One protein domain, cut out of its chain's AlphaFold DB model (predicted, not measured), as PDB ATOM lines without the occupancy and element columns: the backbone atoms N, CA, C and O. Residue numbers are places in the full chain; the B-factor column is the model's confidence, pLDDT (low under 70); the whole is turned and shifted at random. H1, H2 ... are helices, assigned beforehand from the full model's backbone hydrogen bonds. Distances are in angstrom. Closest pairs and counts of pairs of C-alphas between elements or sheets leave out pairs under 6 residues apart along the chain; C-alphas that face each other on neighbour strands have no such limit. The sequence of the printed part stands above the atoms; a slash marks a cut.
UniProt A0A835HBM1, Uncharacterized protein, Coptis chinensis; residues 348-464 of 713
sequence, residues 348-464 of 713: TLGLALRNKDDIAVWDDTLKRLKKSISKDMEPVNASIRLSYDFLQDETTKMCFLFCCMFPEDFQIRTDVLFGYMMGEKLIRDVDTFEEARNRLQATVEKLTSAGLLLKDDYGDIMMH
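What this domain is: This is residues 348 to 464 of the 713 residues of an uncharacterized protein of Coptis chinensis (UniProt A0A835HBM1). Two small groups of crossed helices stand end to end along the longest axis: H1, H2 and H3 make one lobe, and H4, H5 and H6 make the other, with a short link from H3 to H4 joining them. In the second lobe the longest helix, H6, crosses H4 with its later part, and the chain then folds back in a turn with one short antiparallel pairing, residues 454 to 455 with 461 to 462. The printed part has 117 residues with six named helices, in the order H1 to H6, and no named strand; the class is all helix. It is compact, with a radius of gyration of the C-alphas of 15.5 A and spans of 45 by 31 by 26 A.

How they stand to each other: H1, residues 348 to 352, touches H3, residues 379 to 389, and their closest C-alphas are those of Ala 352 and Ser 387, 5.3 A apart. H2, residues 359 to 373, is apart from H1 but touches H3 at a steep tilt of 48 degrees, opposite ways; the closest C-alphas, of Ser 372 and Ala 382, are 5.9 A apart. H4, residues 394 to 404, is close to H3 but not clearly touching: the closest C-alphas, of Tyr 388 and Lys 397, are 7.1 A apart. H5, residues 414 to 423, touches H4 at a steep tilt of 56 degrees, opposite ways, closest at the C-alphas of Cys 399 and Met 421, 7.0 A apart. H6, residues 433 to 449, touches H4 with residues 443 to 447 alone, about perpendicular at 74 degrees; the closest C-alphas, of Thr 396 and Thr 443, are 5.4 A apart. With residues 437 to 440 alone H6 only just touches H5, with 3 pairs of C-alphas within 8 A, the closest being Phe 418 and Leu 440 at 6.7 A. In the six helices every O i to N i+4 pair is within hydrogen-bond range.

Where its parts are: H1 begins at C-alpha 348, (174.693, 143.711, 139.005). H2 measures 21.3 A from first to last C-alpha, H3 15.3 A, H4 15.7 A and H5 14.2 A. H6, 24.0 A, ends at C-alpha 449, (178.453, 140.206, 130.868).

The domain as a whole: The two C-alphas farthest apart, of Ser 374 and Thr 432, are 48.2 A apart. The printed part has no cut, and no link between helices is long. Residues 355 to 360, of which 359 and 360 belong to H2, stand free. The mean pLDDT of the printed part is 83.6; residue 409 and residues 414 to 425, 431 to 436 and 457 to 458 are under 70.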
ATOM      1  N   THR A 348     175.560 143.335 140.124       91.81
ATOM      2  CA  THR A 348     174.693 143.711 139.005       91.81
ATOM      3  C   THR A 348     174.908 145.160 138.569       91.81
ATOM      4  O   THR A 348     175.128 145.410 137.384       91.81
ATOM      5  N   LEU A 349     174.924 146.125 139.498       95.00
ATOM      6  CA  LEU A 349     175.197 147.523 139.133       95.00
ATOM      7  C   LEU A 349     176.656 147.764 138.751       95.00
ATOM      8  O   LEU A 349     176.916 148.550 137.844       95.00
ATOM      9  N   GLY A 350     177.601 147.087 139.407       94.88
ATOM     10  CA  GLY A 350     179.014 147.179 139.052       94.88
ATOM     11  C   GLY A 350     179.253 146.739 137.608       94.88
ATOM     12  O   GLY A 350     179.901 147.453 136.853       94.88
ATOM     13  N   LEU A 351     178.672 145.611 137.190       93.69
ATOM     14  CA  LEU A 351     178.762 145.128 135.811       93.69
ATOM     15  C   LEU A 351     178.012 146.027 134.818       93.69
ATOM     16  O   LEU A 351     178.532 146.276 133.732       93.69
ATOM     17  N   ALA A 352     176.841 146.555 135.184       92.69
ATOM     18  CA  ALA A 352     176.074 147.458 134.321       92.69
ATOM     19  C   ALA A 352     176.791 148.797 134.052       92.69
ATOM     20  O   ALA A 352     176.677 149.363 132.962       92.69
ATOM     21  N   LEU A 353     177.549 149.290 135.037       94.06
ATOM     22  CA  LEU A 353     178.339 150.524 134.950       94.06
ATOM     23  C   LEU A 353     179.765 150.304 134.430       94.06
ATOM     24  O   LEU A 353     180.503 151.266 134.214       94.06
ATOM     25  N   ARG A 354     180.167 149.051 134.203       93.06
ATOM     26  CA  ARG A 354     181.485 148.725 133.663       93.06
ATOM     27  C   ARG A 354     181.659 149.358 132.282       93.06
ATOM     28  O   ARG A 354     180.782 149.251 131.424       93.06
ATOM     29  N   ASN A 355     182.816 149.979 132.058       88.69
ATOM     30  CA  ASN A 355     183.160 150.701 130.823       88.69
ATOM     31  C   ASN A 355     182.213 151.883 130.505       88.69
ATOM     32  O   ASN A 355     182.009 152.222 129.337       88.69
ATOM     33  N   LYS A 356     181.579 152.483 131.525       90.31
ATOM     34  CA  LYS A 356     180.809 153.728 131.397       90.31
ATOM     35  C   LYS A 356     181.639 154.892 131.925       90.31
ATOM     36  O   LYS A 356     181.683 155.123 133.131       90.31
ATOM     37  N   ASP A 357     182.231 155.645 131.007       89.31
ATOM     38  CA  ASP A 357     183.165 156.730 131.339       89.31
ATOM     39  C   ASP A 357     182.487 158.113 131.430       89.31
ATOM     40  O   ASP A 357     183.153 159.127 131.617       89.31
ATOM     41  N   ASP A 358     181.157 158.169 131.309       93.38
ATOM     42  CA  ASP A 358     180.368 159.397 131.433       93.38
ATOM     43  C   ASP A 358     179.756 159.513 132.835       93.38
ATOM     44  O   ASP A 358     178.882 158.731 133.215       93.38
ATOM     45  N   ILE A 359     180.190 160.519 133.596       95.00
ATOM     46  CA  ILE A 359     179.713 160.784 134.959       95.00
ATOM     47  C   ILE A 359     178.200 161.037 135.027       95.00
ATOM     48  O   ILE A 359     177.560 160.638 136.001       95.00
ATOM     49  N   ALA A 360     177.594 161.603 133.978       96.38
ATOM     50  CA  ALA A 360     176.156 161.862 133.947       96.38
ATOM     51  C   ALA A 360     175.339 160.560 133.999       96.38
ATOM     52  O   ALA A 360     174.270 160.518 134.612       96.38
ATOM     53  N   VAL A 361     175.864 159.473 133.417       95.75
ATOM     54  CA  VAL A 361     175.252 158.138 133.492       95.75
ATOM     55  C   VAL A 361     175.243 157.635 134.936       95.75
ATOM     56  O   VAL A 361     174.240 157.090 135.399       95.75
ATOM     57  N   TRP A 362     176.329 157.847 135.679       97.00
ATOM     58  CA  TRP A 362     176.444 157.427 137.076       97.00
ATOM     59  C   TRP A 362     175.506 158.216 137.994       97.00
ATOM     60  O   TRP A 362     174.829 157.624 138.840       97.00
ATOM     61  N   ASP A 363     175.405 159.531 137.795       96.94
ATOM     62  CA  ASP A 363     174.495 160.385 138.561       96.94
ATOM     63  C   ASP A 363     173.020 160.043 138.302       96.94
ATOM     64  O   ASP A 363     172.231 159.942 139.252       96.94
ATOM     65  N   ASP A 364     172.634 159.797 137.042       96.81
ATOM     66  CA  ASP A 364     171.282 159.324 136.709       96.81
ATOM     67  C   ASP A 364     170.991 157.960 137.351       96.81
ATOM     68  O   ASP A 364     169.922 157.761 137.940       96.81
ATOM     69  N   THR A 365     171.971 157.049 137.330       96.62
ATOM     70  CA  THR A 365     171.865 155.734 137.980       96.62
ATOM     71  C   THR A 365     171.563 155.880 139.464       96.62
ATOM     72  O   THR A 365     170.591 155.305 139.958       96.62
ATOM     73  N   LEU A 366     172.353 156.687 140.179       97.62
ATOM     74  CA  LEU A 366     172.162 156.928 141.606       97.62
ATOM     75  C   LEU A 366     170.786 157.540 141.891       97.62
ATOM     76  O   LEU A 366     170.102 157.137 142.838       97.62
ATOM     77  N   LYS A 367     170.359 158.505 141.072       97.44
ATOM     78  CA  LYS A 367     169.057 159.163 141.209       97.44
ATOM     79  C   LYS A 367     167.903 158.177 141.031       97.44
ATOM     80  O   LYS A 367     166.969 158.179 141.837       97.44
ATOM     81  N   ARG A 368     167.955 157.328 140.001       96.25
ATOM     82  CA  ARG A 368     166.918 156.322 139.730       96.25
ATOM     83  C   ARG A 368     166.906 155.221 140.783       96.25
ATOM     84  O   ARG A 368     165.823 154.853 141.228       96.25
ATOM     85  N   LEU A 369     168.076 154.777 141.243       96.00
ATOM     86  CA  LEU A 369     168.202 153.801 142.325       96.00
ATOM     87  C   LEU A 369     167.527 154.307 143.605       96.00
ATOM     88  O   LEU A 369     166.642 153.640 144.139       96.00
ATOM     89  N   LYS A 370     167.856 155.533 144.038       95.94
ATOM     90  CA  LYS A 370     167.217 156.173 145.200       95.94
ATOM     91  C   LYS A 370     165.707 156.303 145.032       95.94
ATOM     92  O   LYS A 370     164.963 156.027 145.968       95.94
ATOM     93  N   LYS A 371     165.251 156.701 143.841       94.69
ATOM     94  CA  LYS A 371     163.822 156.849 143.537       94.69
ATOM     95  C   LYS A 371     163.075 155.518 143.636       94.69
ATOM     96  O   LYS A 371     161.983 155.495 144.193       94.69
ATOM     97  N   SER A 372     163.635 154.430 143.111       91.44
ATOM     98  CA  SER A 372     163.015 153.103 143.198       91.44
ATOM     99  C   SER A 372     162.958 152.611 144.642       91.44
ATOM    100  O   SER A 372     161.891 152.214 145.095       91.44
ATOM    101  N   ILE A 373     164.059 152.733 145.390       89.56
ATOM    102  CA  ILE A 373     164.116 152.323 146.802       89.56
ATOM    103  C   ILE A 373     163.148 153.146 147.664       89.56
ATOM    104  O   ILE A 373     162.505 152.605 148.553       89.56
ATOM    105  N   SER A 374     162.970 154.440 147.372       89.06
ATOM    106  CA  SER A 374     161.992 155.282 148.081       89.06
ATOM    107  C   SER A 374     160.526 154.905 147.827       89.06
ATOM    108  O   SER A 374     159.648 155.410 148.515       89.06
ATOM    109  N   LYS A 375     160.260 154.058 146.826       87.81
ATOM    110  CA  LYS A 375     158.941 153.478 146.537       87.81
ATOM    111  C   LYS A 375     158.826 152.053 147.091       87.81
ATOM    112  O   LYS A 375     158.183 151.212 146.468       87.81
ATOM    113  N   ASP A 376     159.524 151.779 148.191       86.38
ATOM    114  CA  ASP A 376     159.542 150.493 148.894       86.38
ATOM    115  C   ASP A 376     160.011 149.301 148.039       86.38
ATOM    116  O   ASP A 376     159.700 148.146 148.321       86.38
ATOM    117  N   MET A 377     160.793 149.557 146.981       87.50
ATOM    118  CA  MET A 377     161.432 148.491 146.213       87.50
ATOM    119  C   MET A 377     162.722 148.042 146.898       87.50
ATOM    120  O   MET A 377     163.611 148.853 147.160       87.50
ATOM    121  N   GLU A 378     162.863 146.731 147.087       90.06
ATOM    122  CA  GLU A 378     164.094 146.128 147.594       90.06
ATOM    123  C   GLU A 378     165.325 146.554 146.766       90.06
ATOM    124  O   GLU A 378     165.266 146.527 145.528       90.06
ATOM    125  N   PRO A 379     166.465 146.903 147.398       91.25
ATOM    126  CA  PRO A 379     167.654 147.377 146.688       91.25
ATOM    127  C   PRO A 379     168.141 146.432 145.585       91.25
ATOM    128  O   PRO A 379     168.532 146.888 144.515       91.25
ATOM    129  N   VAL A 380     168.073 145.114 145.809       91.88
ATOM    130  CA  VAL A 380     168.432 144.105 144.796       91.88
ATOM    131  C   VAL A 380     167.519 144.191 143.574       91.88
ATOM    132  O   VAL A 380     168.018 144.204 142.448       91.88
ATOM    133  N   ASN A 381     166.209 144.329 143.776       92.12
ATOM    134  CA  ASN A 381     165.247 144.425 142.681       92.12
ATOM    135  C   ASN A 381     165.455 145.718 141.885       92.12
ATOM    136  O   ASN A 381     165.472 145.693 140.653       92.12
ATOM    137  N   ALA A 382     165.688 146.837 142.579       93.31
ATOM    138  CA  ALA A 382     165.989 148.116 141.945       93.31
ATOM    139  C   ALA A 382     167.278 148.053 141.103       93.31
ATOM    140  O   ALA A 382     167.292 148.529 139.966       93.31
ATOM    141  N   SER A 383     168.332 147.418 141.623       94.56
ATOM    142  CA  SER A 383     169.600 147.212 140.913       94.56
ATOM    143  C   SER A 383     169.451 146.362 139.650       94.56
ATOM    144  O   SER A 383     169.992 146.718 138.603       94.56
ATOM    145  N   ILE A 384     168.702 145.256 139.719       94.00
ATOM    146  CA  ILE A 384     168.464 144.374 138.566       94.00
ATOM    147  C   ILE A 384     167.636 145.089 137.494       94.00
ATOM    148  O   ILE A 384     168.005 145.044 136.319       94.00
ATOM    149  N   ARG A 385     166.577 145.817 137.884       94.06
ATOM    150  CA  ARG A 385     165.784 146.623 136.938       94.06
ATOM    151  C   ARG A 385     166.642 147.658 136.212       94.06
ATOM    152  O   ARG A 385     166.534 147.789 134.999       94.06
ATOM    153  N   LEU A 386     167.531 148.349 136.928       94.00
ATOM    154  CA  LEU A 386     168.450 149.304 136.306       94.00
ATOM    155  C   LEU A 386     169.417 148.634 135.325       94.00
ATOM    156  O   LEU A 386     169.623 149.166 134.238       94.00
ATOM    157  N   SER A 387     169.970 147.466 135.667       94.56
ATOM    158  CA  SER A 387     170.826 146.705 134.745       94.56
ATOM    159  C   SER A 387     170.084 146.317 133.460       94.56
ATOM    160  O   SER A 387     170.610 146.512 132.364       94.56
ATOM    161  N   TYR A 388     168.824 145.881 133.565       94.56
ATOM    162  CA  TYR A 388     167.973 145.650 132.394       94.56
ATOM    163  C   TYR A 388     167.743 146.930 131.570       94.56
ATOM    164  O   TYR A 388     167.817 146.902 130.339       94.56
ATOM    165  N   ASP A 389     167.508 148.072 132.223       92.56
ATOM    166  CA  ASP A 389     167.299 149.345 131.530       92.56
ATOM    167  C   ASP A 389     168.536 149.789 130.727       92.56
ATOM    168  O   ASP A 389     168.375 150.419 129.678       92.56
ATOM    169  N   PHE A 390     169.746 149.427 131.178       92.62
ATOM    170  CA  PHE A 390     171.010 149.688 130.475       92.62
ATOM    171  C   PHE A 390     171.219 148.855 129.208       92.62
ATOM    172  O   PHE A 390     172.092 149.200 128.403       92.62
ATOM    173  N   LEU A 391     170.439 147.791 128.998       92.44
ATOM    174  CA  LEU A 391     170.482 147.028 127.753       92.44
ATOM    175  C   LEU A 391     170.028 147.928 126.593       92.44
ATOM    176  O   LEU A 391     168.928 148.486 126.601       92.44
ATOM    177  N   GLN A 392     170.903 148.098 125.602       84.00
ATOM    178  CA  GLN A 392     170.713 149.082 124.533       84.00
ATOM    179  C   GLN A 392     169.782 148.589 123.427       84.00
ATOM    180  O   GLN A 392     169.020 149.380 122.877       84.00
ATOM    181  N   ASP A 393     169.850 147.296 123.097       89.19
ATOM    182  CA  ASP A 393     169.110 146.719 121.981       89.19
ATOM    183  C   ASP A 393     167.911 145.876 122.431       89.19
ATOM    184  O   ASP A 393     167.937 145.161 123.437       89.19
ATOM    185  N   GLU A 394     166.841 145.987 121.648       90.06
ATOM    186  CA  GLU A 394     165.553 145.351 121.910       90.06
ATOM    187  C   GLU A 394     165.639 143.821 121.841       90.06
ATOM    188  O   GLU A 394     165.022 143.133 122.649       90.06
ATOM    189  N   THR A 395     166.464 143.282 120.940       90.94
ATOM    190  CA  THR A 395     166.729 141.841 120.821       90.94
ATOM    191  C   THR A 395     167.289 141.280 122.130       90.94
ATOM    192  O   THR A 395     166.814 140.260 122.623       90.94
ATOM    193  N   THR A 396     168.243 141.968 122.757       94.69
ATOM    194  CA  THR A 396     168.837 141.550 124.035       94.69
ATOM    195  C   THR A 396     167.852 141.664 125.193       94.69
ATOM    196  O   THR A 396     167.765 140.745 126.010       94.69
ATOM    197  N   LYS A 397     167.049 142.736 125.235       94.06
ATOM    198  CA  LYS A 397     165.956 142.869 126.213       94.06
ATOM    199  C   LYS A 397     164.939 141.739 126.083       94.06
ATOM    200  O   LYS A 397     164.585 141.127 127.083       94.06
ATOM    201  N   MET A 398     164.509 141.423 124.866       90.19
ATOM    202  CA  MET A 398     163.555 140.341 124.623       90.19
ATOM    203  C   MET A 398     164.142 138.966 124.943       90.19
ATOM    204  O   MET A 398     163.464 138.167 125.578       90.19
ATOM    205  N   CYS A 399     165.410 138.709 124.605       92.00
ATOM    206  CA  CYS A 399     166.095 137.469 124.981       92.00
ATOM    207  C   CYS A 399     166.094 137.259 126.502       92.00
ATOM    208  O   CYS A 399     165.819 136.156 126.973       92.00
ATOM    209  N   PHE A 400     166.343 138.320 127.276       94.94
ATOM    210  CA  PHE A 400     166.243 138.280 128.735       94.94
ATOM    211  C   PHE A 400     164.823 137.937 129.210       94.94
ATOM    212  O   PHE A 400     164.661 137.075 130.071       94.94
ATOM    213  N   LEU A 401     163.790 138.549 128.625       92.56
ATOM    214  CA  LEU A 401     162.398 138.265 128.996       92.56
ATOM    215  C   LEU A 401     161.946 136.853 128.587       92.56
ATOM    216  O   LEU A 401     161.179 136.237 129.316       92.56
ATOM    217  N   PHE A 402     162.445 136.280 127.487       85.81
ATOM    218  CA  PHE A 402     162.175 134.870 127.172       85.81
ATOM    219  C   PHE A 402     162.757 133.920 128.209       85.81
ATOM    220  O   PHE A 402     162.130 132.917 128.538       85.81
ATOM    221  N   CYS A 403     163.924 134.239 128.768       88.94
ATOM    222  CA  CYS A 403     164.527 133.403 129.797       88.94
ATOM    223  C   CYS A 403     163.662 133.342 131.071       88.94
ATOM    224  O   CYS A 403     163.617 132.301 131.720       88.94
ATOM    225  N   CYS A 404     162.914 134.403 131.408       88.44
ATOM    226  CA  CYS A 404     162.036 134.385 132.585       88.44
ATOM    227  C   CYS A 404     160.756 133.561 132.392       88.44
ATOM    228  O   CYS A 404     160.085 133.229 133.370       88.44
ATOM    229  N   MET A 405     160.433 133.190 131.147       80.31
ATOM    230  CA  MET A 405     159.306 132.310 130.844       80.31
ATOM    231  C   MET A 405     159.551 130.867 131.301       80.31
ATOM    232  O   MET A 405     158.596 130.104 131.417       80.31
ATOM    233  N   PHE A 406     160.792 130.484 131.589       78.75
ATOM    234  CA  PHE A 406     161.110 129.167 132.127       78.75
ATOM    235  C   PHE A 406     160.951 129.139 133.654       78.75
ATOM    236  O   PHE A 406     160.930 130.193 134.295       78.75
ATOM    237  N   PRO A 407     160.801 127.956 134.269       72.00
ATOM    238  CA  PRO A 407     160.811 127.810 135.717       72.00
ATOM    239  C   PRO A 407     162.134 128.248 136.360       72.00
ATOM    240  O   PRO A 407     163.171 128.318 135.705       72.00
ATOM    241  N   GLU A 408     162.103 128.500 137.670       70.69
ATOM    242  CA  GLU A 408     163.329 128.674 138.467       70.69
ATOM    243  C   GLU A 408     164.253 127.459 138.335       70.69
ATOM    244  O   GLU A 408     163.768 126.322 138.294       70.69
ATOM    245  N   ASP A 409     165.558 127.736 138.259       66.94
ATOM    246  CA  ASP A 409     166.658 126.770 138.115       66.94
ATOM    247  C   ASP A 409     166.611 125.901 136.853       66.94
ATOM    248  O   ASP A 409     167.346 124.921 136.731       66.94
ATOM    249  N   PHE A 410     165.770 126.263 135.882       72.38
ATOM    250  CA  PHE A 410     165.711 125.561 134.611       72.38
ATOM    251  C   PHE A 410     166.975 125.837 133.781       72.38
ATOM    252  O   PHE A 410     167.311 126.992 133.514       72.38
ATOM    253  N   GLN A 411     167.647 124.772 133.338       73.38
ATOM    254  CA  GLN A 411     168.733 124.844 132.361       73.38
ATOM    255  C   GLN A 411     168.142 125.064 130.966       73.38
ATOM    256  O   GLN A 411     167.533 124.173 130.364       73.38
ATOM    257  N   ILE A 412     168.270 126.288 130.462       73.94
ATOM    258  CA  ILE A 412     167.727 126.694 129.171       73.94
ATOM    259  C   ILE A 412     168.776 126.419 128.100       73.94
ATOM    260  O   ILE A 412     169.775 127.131 127.984       73.94
ATOM    261  N   ARG A 413     168.517 125.421 127.257       70.88
ATOM    262  CA  ARG A 413     169.379 125.162 126.106       70.88
ATOM    263  C   ARG A 413     169.300 126.304 125.093       70.88
ATOM    264  O   ARG A 413     168.229 126.849 124.802       70.88
ATOM    265  N   THR A 414     170.450 126.659 124.526       69.31
ATOM    266  CA  THR A 414     170.578 127.801 123.602       69.31
ATOM    267  C   THR A 414     169.746 127.620 122.322       69.31
ATOM    268  O   THR A 414     169.228 128.593 121.777       69.31
ATOM    269  N   ASP A 415     169.552 126.384 121.855       57.84
ATOM    270  CA  ASP A 415     168.698 126.050 120.705       57.84
ATOM    271  C   ASP A 415     167.206 126.339 120.955       57.84
ATOM    272  O   ASP A 415     166.483 126.725 120.032       57.84
ATOM    273  N   VAL A 416     166.743 126.227 122.202       63.84
ATOM    274  CA  VAL A 416     165.368 126.577 122.578       63.84
ATOM    275  C   VAL A 416     165.156 128.087 122.460       63.84
ATOM    276  O   VAL A 416     164.213 128.515 121.793       63.84
ATOM    277  N   LEU A 417     166.059 128.898 123.025       67.56
ATOM    278  CA  LEU A 417     166.005 130.359 122.865       67.56
ATOM    279  C   LEU A 417     166.153 130.778 121.406       67.56
ATOM    280  O   LEU A 417     165.483 131.711 120.971       67.56
ATOM    281  N   PHE A 418     166.989 130.078 120.638       64.56
ATOM    282  CA  PHE A 418     167.121 130.306 119.206       64.56
ATOM    283  C   PHE A 418     165.782 130.189 118.481       64.56
ATOM    284  O   PHE A 418     165.447 131.076 117.697       64.56
ATOM    285  N   GLY A 419     164.989 129.162 118.803       55.16
ATOM    286  CA  GLY A 419     163.637 128.999 118.272       55.16
ATOM    287  C   GLY A 419     162.739 130.209 118.539       55.16
ATOM    288  O   GLY A 419     162.178 130.760 117.598       55.16
ATOM    289  N   TYR A 420     162.665 130.686 119.786       64.12
ATOM    290  CA  TYR A 420     161.822 131.843 120.130       64.12
ATOM    291  C   TYR A 420     162.298 133.144 119.482       64.12
ATOM    292  O   TYR A 420     161.505 133.914 118.939       64.12
ATOM    293  N   MET A 421     163.610 133.378 119.496       69.25
ATOM    294  CA  MET A 421     164.213 134.587 118.940       69.25
ATOM    295  C   MET A 421     164.076 134.654 117.410       69.25
ATOM    296  O   MET A 421     163.917 135.748 116.857       69.25
ATOM    297  N   MET A 422     164.110 133.504 116.727       61.25
ATOM    298  CA  MET A 422     163.841 133.395 115.290       61.25
ATOM    299  C   MET A 422     162.345 133.489 114.973       61.25
ATOM    300  O   MET A 422     161.975 134.266 114.095       61.25
ATOM    301  N   GLY A 423     161.495 132.752 115.699       51.88
ATOM    302  CA  GLY A 423     160.045 132.707 115.478       51.88
ATOM    303  C   GLY A 423     159.392 134.082 115.608       51.88
ATOM    304  O   GLY A 423     158.634 134.508 114.743       51.88
ATOM    305  N   GLU A 424     159.804 134.866 116.605       63.50
ATOM    306  CA  GLU A 424     159.329 136.246 116.754       63.50
ATOM    307  C   GLU A 424     160.101 137.280 115.915       63.50
ATOM    308  O   GLU A 424     159.909 138.493 116.066       63.50
ATOM    309  N   LYS A 425     160.963 136.825 114.996       66.50
ATOM    310  CA  LYS A 425     161.716 137.671 114.056       66.50
ATOM    311  C   LYS A 425     162.524 138.759 114.774       66.50
ATOM    312  O   LYS A 425     162.577 139.909 114.325       66.50
ATOM    313  N   LEU A 426     163.132 138.416 115.913       73.50
ATOM    314  CA  LEU A 426     164.005 139.307 116.694       73.50
ATOM    315  C   LEU A 426     165.461 139.236 116.231       73.50
ATOM    316  O   LEU A 426     166.206 140.206 116.384       73.50
ATOM    317  N   ILE A 427     165.852 138.107 115.642       73.56
ATOM    318  CA  ILE A 427     167.078 137.962 114.860       73.56
ATOM    319  C   ILE A 427     166.701 138.229 113.399       73.56
ATOM    320  O   ILE A 427     166.043 137.417 112.756       73.56
ATOM    321  N   ARG A 428     167.058 139.416 112.906       75.25
ATOM    322  CA  ARG A 428     166.773 139.891 111.538       75.25
ATOM    323  C   ARG A 428     168.058 139.997 110.736       75.25
ATOM    324  O   ARG A 428     169.120 139.940 111.337       75.25
ATOM    325  N   ASP A 429     167.961 140.215 109.428       77.25
ATOM    326  CA  ASP A 429     169.107 140.560 108.572       77.25
ATOM    327  C   ASP A 429     170.264 139.558 108.724       77.25
ATOM    328  O   ASP A 429     171.378 139.924 109.108       77.25
ATOM    329  N   VAL A 430     169.939 138.277 108.542       70.81
ATOM    330  CA  VAL A 430     170.875 137.150 108.566       70.81
ATOM    331  C   VAL A 430     170.629 136.289 107.336       70.81
ATOM    332  O   VAL A 430     169.483 135.935 107.050       70.81
ATOM    333  N   ASP A 431     171.696 135.929 106.630       57.94
ATOM    334  CA  ASP A 431     171.591 135.138 105.394       57.94
ATOM    335  C   ASP A 431     171.654 133.626 105.671       57.94
ATOM    336  O   ASP A 431     171.295 132.801 104.828       57.94
ATOM    337  N   THR A 432     172.111 133.236 106.868       57.94
ATOM    338  CA  THR A 432     172.300 131.830 107.256       57.94
ATOM    339  C   THR A 432     171.913 131.554 108.713       57.94
ATOM    340  O   THR A 432     171.982 132.419 109.586       57.94
ATOM    341  N   PHE A 433     171.575 130.293 109.012       56.91
ATOM    342  CA  PHE A 433     171.344 129.835 110.390       56.91
ATOM    343  C   PHE A 433     172.586 129.953 111.282       56.91
ATOM    344  O   PHE A 433     172.456 130.094 112.494       56.91
ATOM    345  N   GLU A 434     173.787 129.863 110.712       61.59
ATOM    346  CA  GLU A 434     175.033 130.031 111.463       61.59
ATOM    347  C   GLU A 434     175.191 131.472 111.949       61.59
ATOM    348  O   GLU A 434     175.433 131.703 113.133       61.59
ATOM    349  N   GLU A 435     174.942 132.447 111.076       68.38
ATOM    350  CA  GLU A 435     174.960 133.862 111.443       68.38
ATOM    351  C   GLU A 435     173.910 134.188 112.515       68.38
ATOM    352  O   GLU A 435     174.199 134.876 113.497       68.38
ATOM    353  N   ALA A 436     172.707 133.627 112.374       66.00
ATOM    354  CA  ALA A 436     171.642 133.760 113.357       66.00
ATOM    355  C   ALA A 436     172.059 133.218 114.738       66.00
ATOM    356  O   ALA A 436     171.843 133.880 115.757       66.00
ATOM    357  N   ARG A 437     172.696 132.038 114.788       74.00
ATOM    358  CA  ARG A 437     173.210 131.450 116.038       74.00
ATOM    359  C   ARG A 437     174.324 132.293 116.645       74.00
ATOM    360  O   ARG A 437     174.298 132.536 117.847       74.00
ATOM    361  N   ASN A 438     175.251 132.790 115.829       81.56
ATOM    362  CA  ASN A 438     176.316 133.682 116.290       81.56
ATOM    363  C   ASN A 438     175.739 134.968 116.898       81.56
ATOM    364  O   ASN A 438     176.222 135.441 117.930       81.56
ATOM    365  N   ARG A 439     174.661 135.505 116.312       85.88
ATOM    366  CA  ARG A 439     173.968 136.683 116.840       85.88
ATOM    367  C   ARG A 439     173.274 136.400 118.171       85.88
ATOM    368  O   ARG A 439     173.427 137.195 119.097       85.88
ATOM    369  N   LEU A 440     172.588 135.261 118.302       85.25
ATOM    370  CA  LEU A 440     172.037 134.824 119.588       85.25
ATOM    371  C   LEU A 440     173.138 134.668 120.639       85.25
ATOM    372  O   LEU A 440     172.998 135.181 121.745       85.25
ATOM    373  N   GLN A 441     174.240 134.003 120.292       87.69
ATOM    374  CA  GLN A 441     175.353 133.786 121.210       87.69
ATOM    375  C   GLN A 441     175.934 135.115 121.706       87.69
ATOM    376  O   GLN A 441     176.185 135.269 122.900       87.69
ATOM    377  N   ALA A 442     176.089 136.101 120.818       91.50
ATOM    378  CA  ALA A 442     176.512 137.445 121.193       91.50
ATOM    379  C   ALA A 442     175.502 138.136 122.130       91.50
ATOM    380  O   ALA A 442     175.903 138.809 123.078       91.50
ATOM    381  N   THR A 443     174.197 137.957 121.902       93.31
ATOM    382  CA  THR A 443     173.141 138.453 122.798       93.31
ATOM    383  C   THR A 443     173.203 137.805 124.183       93.31
ATOM    384  O   THR A 443     173.159 138.515 125.188       93.31
ATOM    385  N   VAL A 444     173.364 136.483 124.257       91.62
ATOM    386  CA  VAL A 444     173.528 135.761 125.528       91.62
ATOM    387  C   VAL A 444     174.781 136.251 126.253       91.62
ATOM    388  O   VAL A 444     174.723 136.553 127.440       91.62
ATOM    389  N   GLU A 445     175.893 136.430 125.538       90.94
ATOM    390  CA  GLU A 445     177.147 136.913 126.124       90.94
ATOM    391  C   GLU A 445     177.036 138.341 126.681       90.94
ATOM    392  O   GLU A 445     177.594 138.636 127.741       90.94
ATOM    393  N   LYS A 446     176.263 139.225 126.032       92.88
ATOM    394  CA  LYS A 446     175.935 140.555 126.578       92.88
ATOM    395  C   LYS A 446     175.177 140.449 127.903       92.88
ATOM    396  O   LYS A 446     175.503 141.172 128.844       92.88
ATOM    397  N   LEU A 447     174.188 139.557 127.991       93.94
ATOM    398  CA  LEU A 447     173.396 139.345 129.210       93.94
ATOM    399  C   LEU A 447     174.232 138.736 130.340       93.94
ATOM    400  O   LEU A 447     174.138 139.192 131.482       93.94
ATOM    401  N   THR A 448     175.093 137.767 130.026       91.00
ATOM    402  CA  THR A 448     176.057 137.198 130.980       91.00
ATOM    403  C   THR A 448     177.046 138.259 131.460       91.00
ATOM    404  O   THR A 448     177.267 138.415 132.660       91.00
ATOM    405  N   SER A 449     177.564 139.083 130.546       88.00
ATOM    406  CA  SER A 449     178.453 140.206 130.868       88.00
ATOM    407  C   SER A 449     177.801 141.284 131.741       88.00
ATOM    408  O   SER A 449     178.515 141.981 132.463       88.00
ATOM    409  N   ALA A 450     176.473 141.425 131.686       88.69
ATOM    410  CA  ALA A 450     175.688 142.316 132.540       88.69
ATOM    411  C   ALA A 450     175.303 141.688 133.899       88.69
ATOM    412  O   ALA A 450     174.672 142.350 134.724       88.69
ATOM    413  N   GLY A 451     175.662 140.420 134.137       86.44
ATOM    414  CA  GLY A 451     175.302 139.676 135.349       86.44
ATOM    415  C   GLY A 451     173.821 139.299 135.435       86.44
ATOM    416  O   GLY A 451     173.330 139.018 136.526       86.44
ATOM    417  N   LEU A 452     173.100 139.330 134.309       92.00
ATOM    418  CA  LEU A 452     171.668 139.025 134.233       92.00
ATOM    419  C   LEU A 452     171.390 137.553 133.895       92.00
ATOM    420  O   LEU A 452     170.310 137.054 134.198       92.00
ATOM    421  N   LEU A 453     172.355 136.863 133.283       91.12
ATOM    422  CA  LEU A 453     172.313 135.427 133.003       91.12
ATOM    423  C   LEU A 453     173.605 134.754 133.462       91.12
ATOM    424  O   LEU A 453     174.667 135.375 133.507       91.12
ATOM    425  N   LEU A 454     173.508 133.464 133.753       85.38
ATOM    426  CA  LEU A 454     174.620 132.572 134.053       85.38
ATOM    427  C   LEU A 454     174.700 131.493 132.967       85.38
ATOM    428  O   LEU A 454     173.717 131.233 132.272       85.38
ATOM    429  N   LYS A 455     175.874 130.885 132.821       80.06
ATOM    430  CA  LYS A 455     176.075 129.674 132.022       80.06
ATOM    431  C   LYS A 455     176.558 128.576 132.956       80.06
ATOM    432  O   LYS A 455     177.367 128.868 133.839       80.06
ATOM    433  N   ASP A 456     176.048 127.368 132.783       73.12
ATOM    434  CA  ASP A 456     176.581 126.202 133.479       73.12
ATOM    435  C   ASP A 456     177.797 125.609 132.745       73.12
ATOM    436  O   ASP A 456     178.256 126.137 131.726       73.12
ATOM    437  N   ASP A 457     178.331 124.512 133.281       60.38
ATOM    438  CA  ASP A 457     179.528 123.844 132.757       60.38
ATOM    439  C   ASP A 457     179.319 123.238 131.356       60.38
ATOM    440  O   ASP A 457     180.288 123.012 130.627       60.38
ATOM    441  N   TYR A 458     178.066 123.005 130.959       66.31
ATOM    442  CA  TYR A 458     177.687 122.499 129.638       66.31
ATOM    443  C   TYR A 458     177.388 123.632 128.645       66.31
ATOM    444  O   TYR A 458     177.195 123.382 127.454       66.31
ATOM    445  N   GLY A 459     177.411 124.884 129.113       70.06
ATOM    446  CA  GLY A 459     177.091 126.069 128.327       70.06
ATOM    447  C   GLY A 459     175.594 126.371 128.245       70.06
ATOM    448  O   GLY A 459     175.214 127.268 127.484       70.06
ATOM    449  N   ASP A 460     174.761 125.669 129.018       76.38
ATOM    450  CA  ASP A 460     173.334 125.951 129.120       76.38
ATOM    451  C   ASP A 460     173.090 127.204 129.960       76.38
ATOM    452  O   ASP A 460     173.849 127.565 130.864       76.38
ATOM    453  N   ILE A 461     172.022 127.915 129.617       83.75
ATOM    454  CA  ILE A 461     171.724 129.233 130.160       83.75
ATOM    455  C   ILE A 461     170.882 129.075 131.417       83.75
ATOM    456  O   ILE A 461     169.859 128.395 131.420       83.75
ATOM    457  N   MET A 462     171.274 129.773 132.476       82.56
ATOM    458  CA  MET A 462     170.547 129.818 133.737       82.56
ATOM    459  C   MET A 462     170.215 131.260 134.117       82.56
ATOM    460  O   MET A 462     170.994 132.187 133.883       82.56
ATOM    461  N   MET A 463     169.063 131.453 134.753       87.00
ATOM    462  CA  MET A 463     168.664 132.732 135.334       87.00
ATOM    463  C   MET A 463     168.514 132.573 136.844       87.00
ATOM    464  O   MET A 463     167.775 131.709 137.306       87.00
ATOM    465  N   HIS A 464     169.207 133.420 137.608       81.81
ATOM    466  CA  HIS A 464     169.089 133.436 139.067       81.81
ATOM    467  C   HIS A 464     167.646 133.774 139.469       81.81
ATOM    468  O   HIS A 464     167.057 134.693 138.904       81.81
TER     469      HIS A 464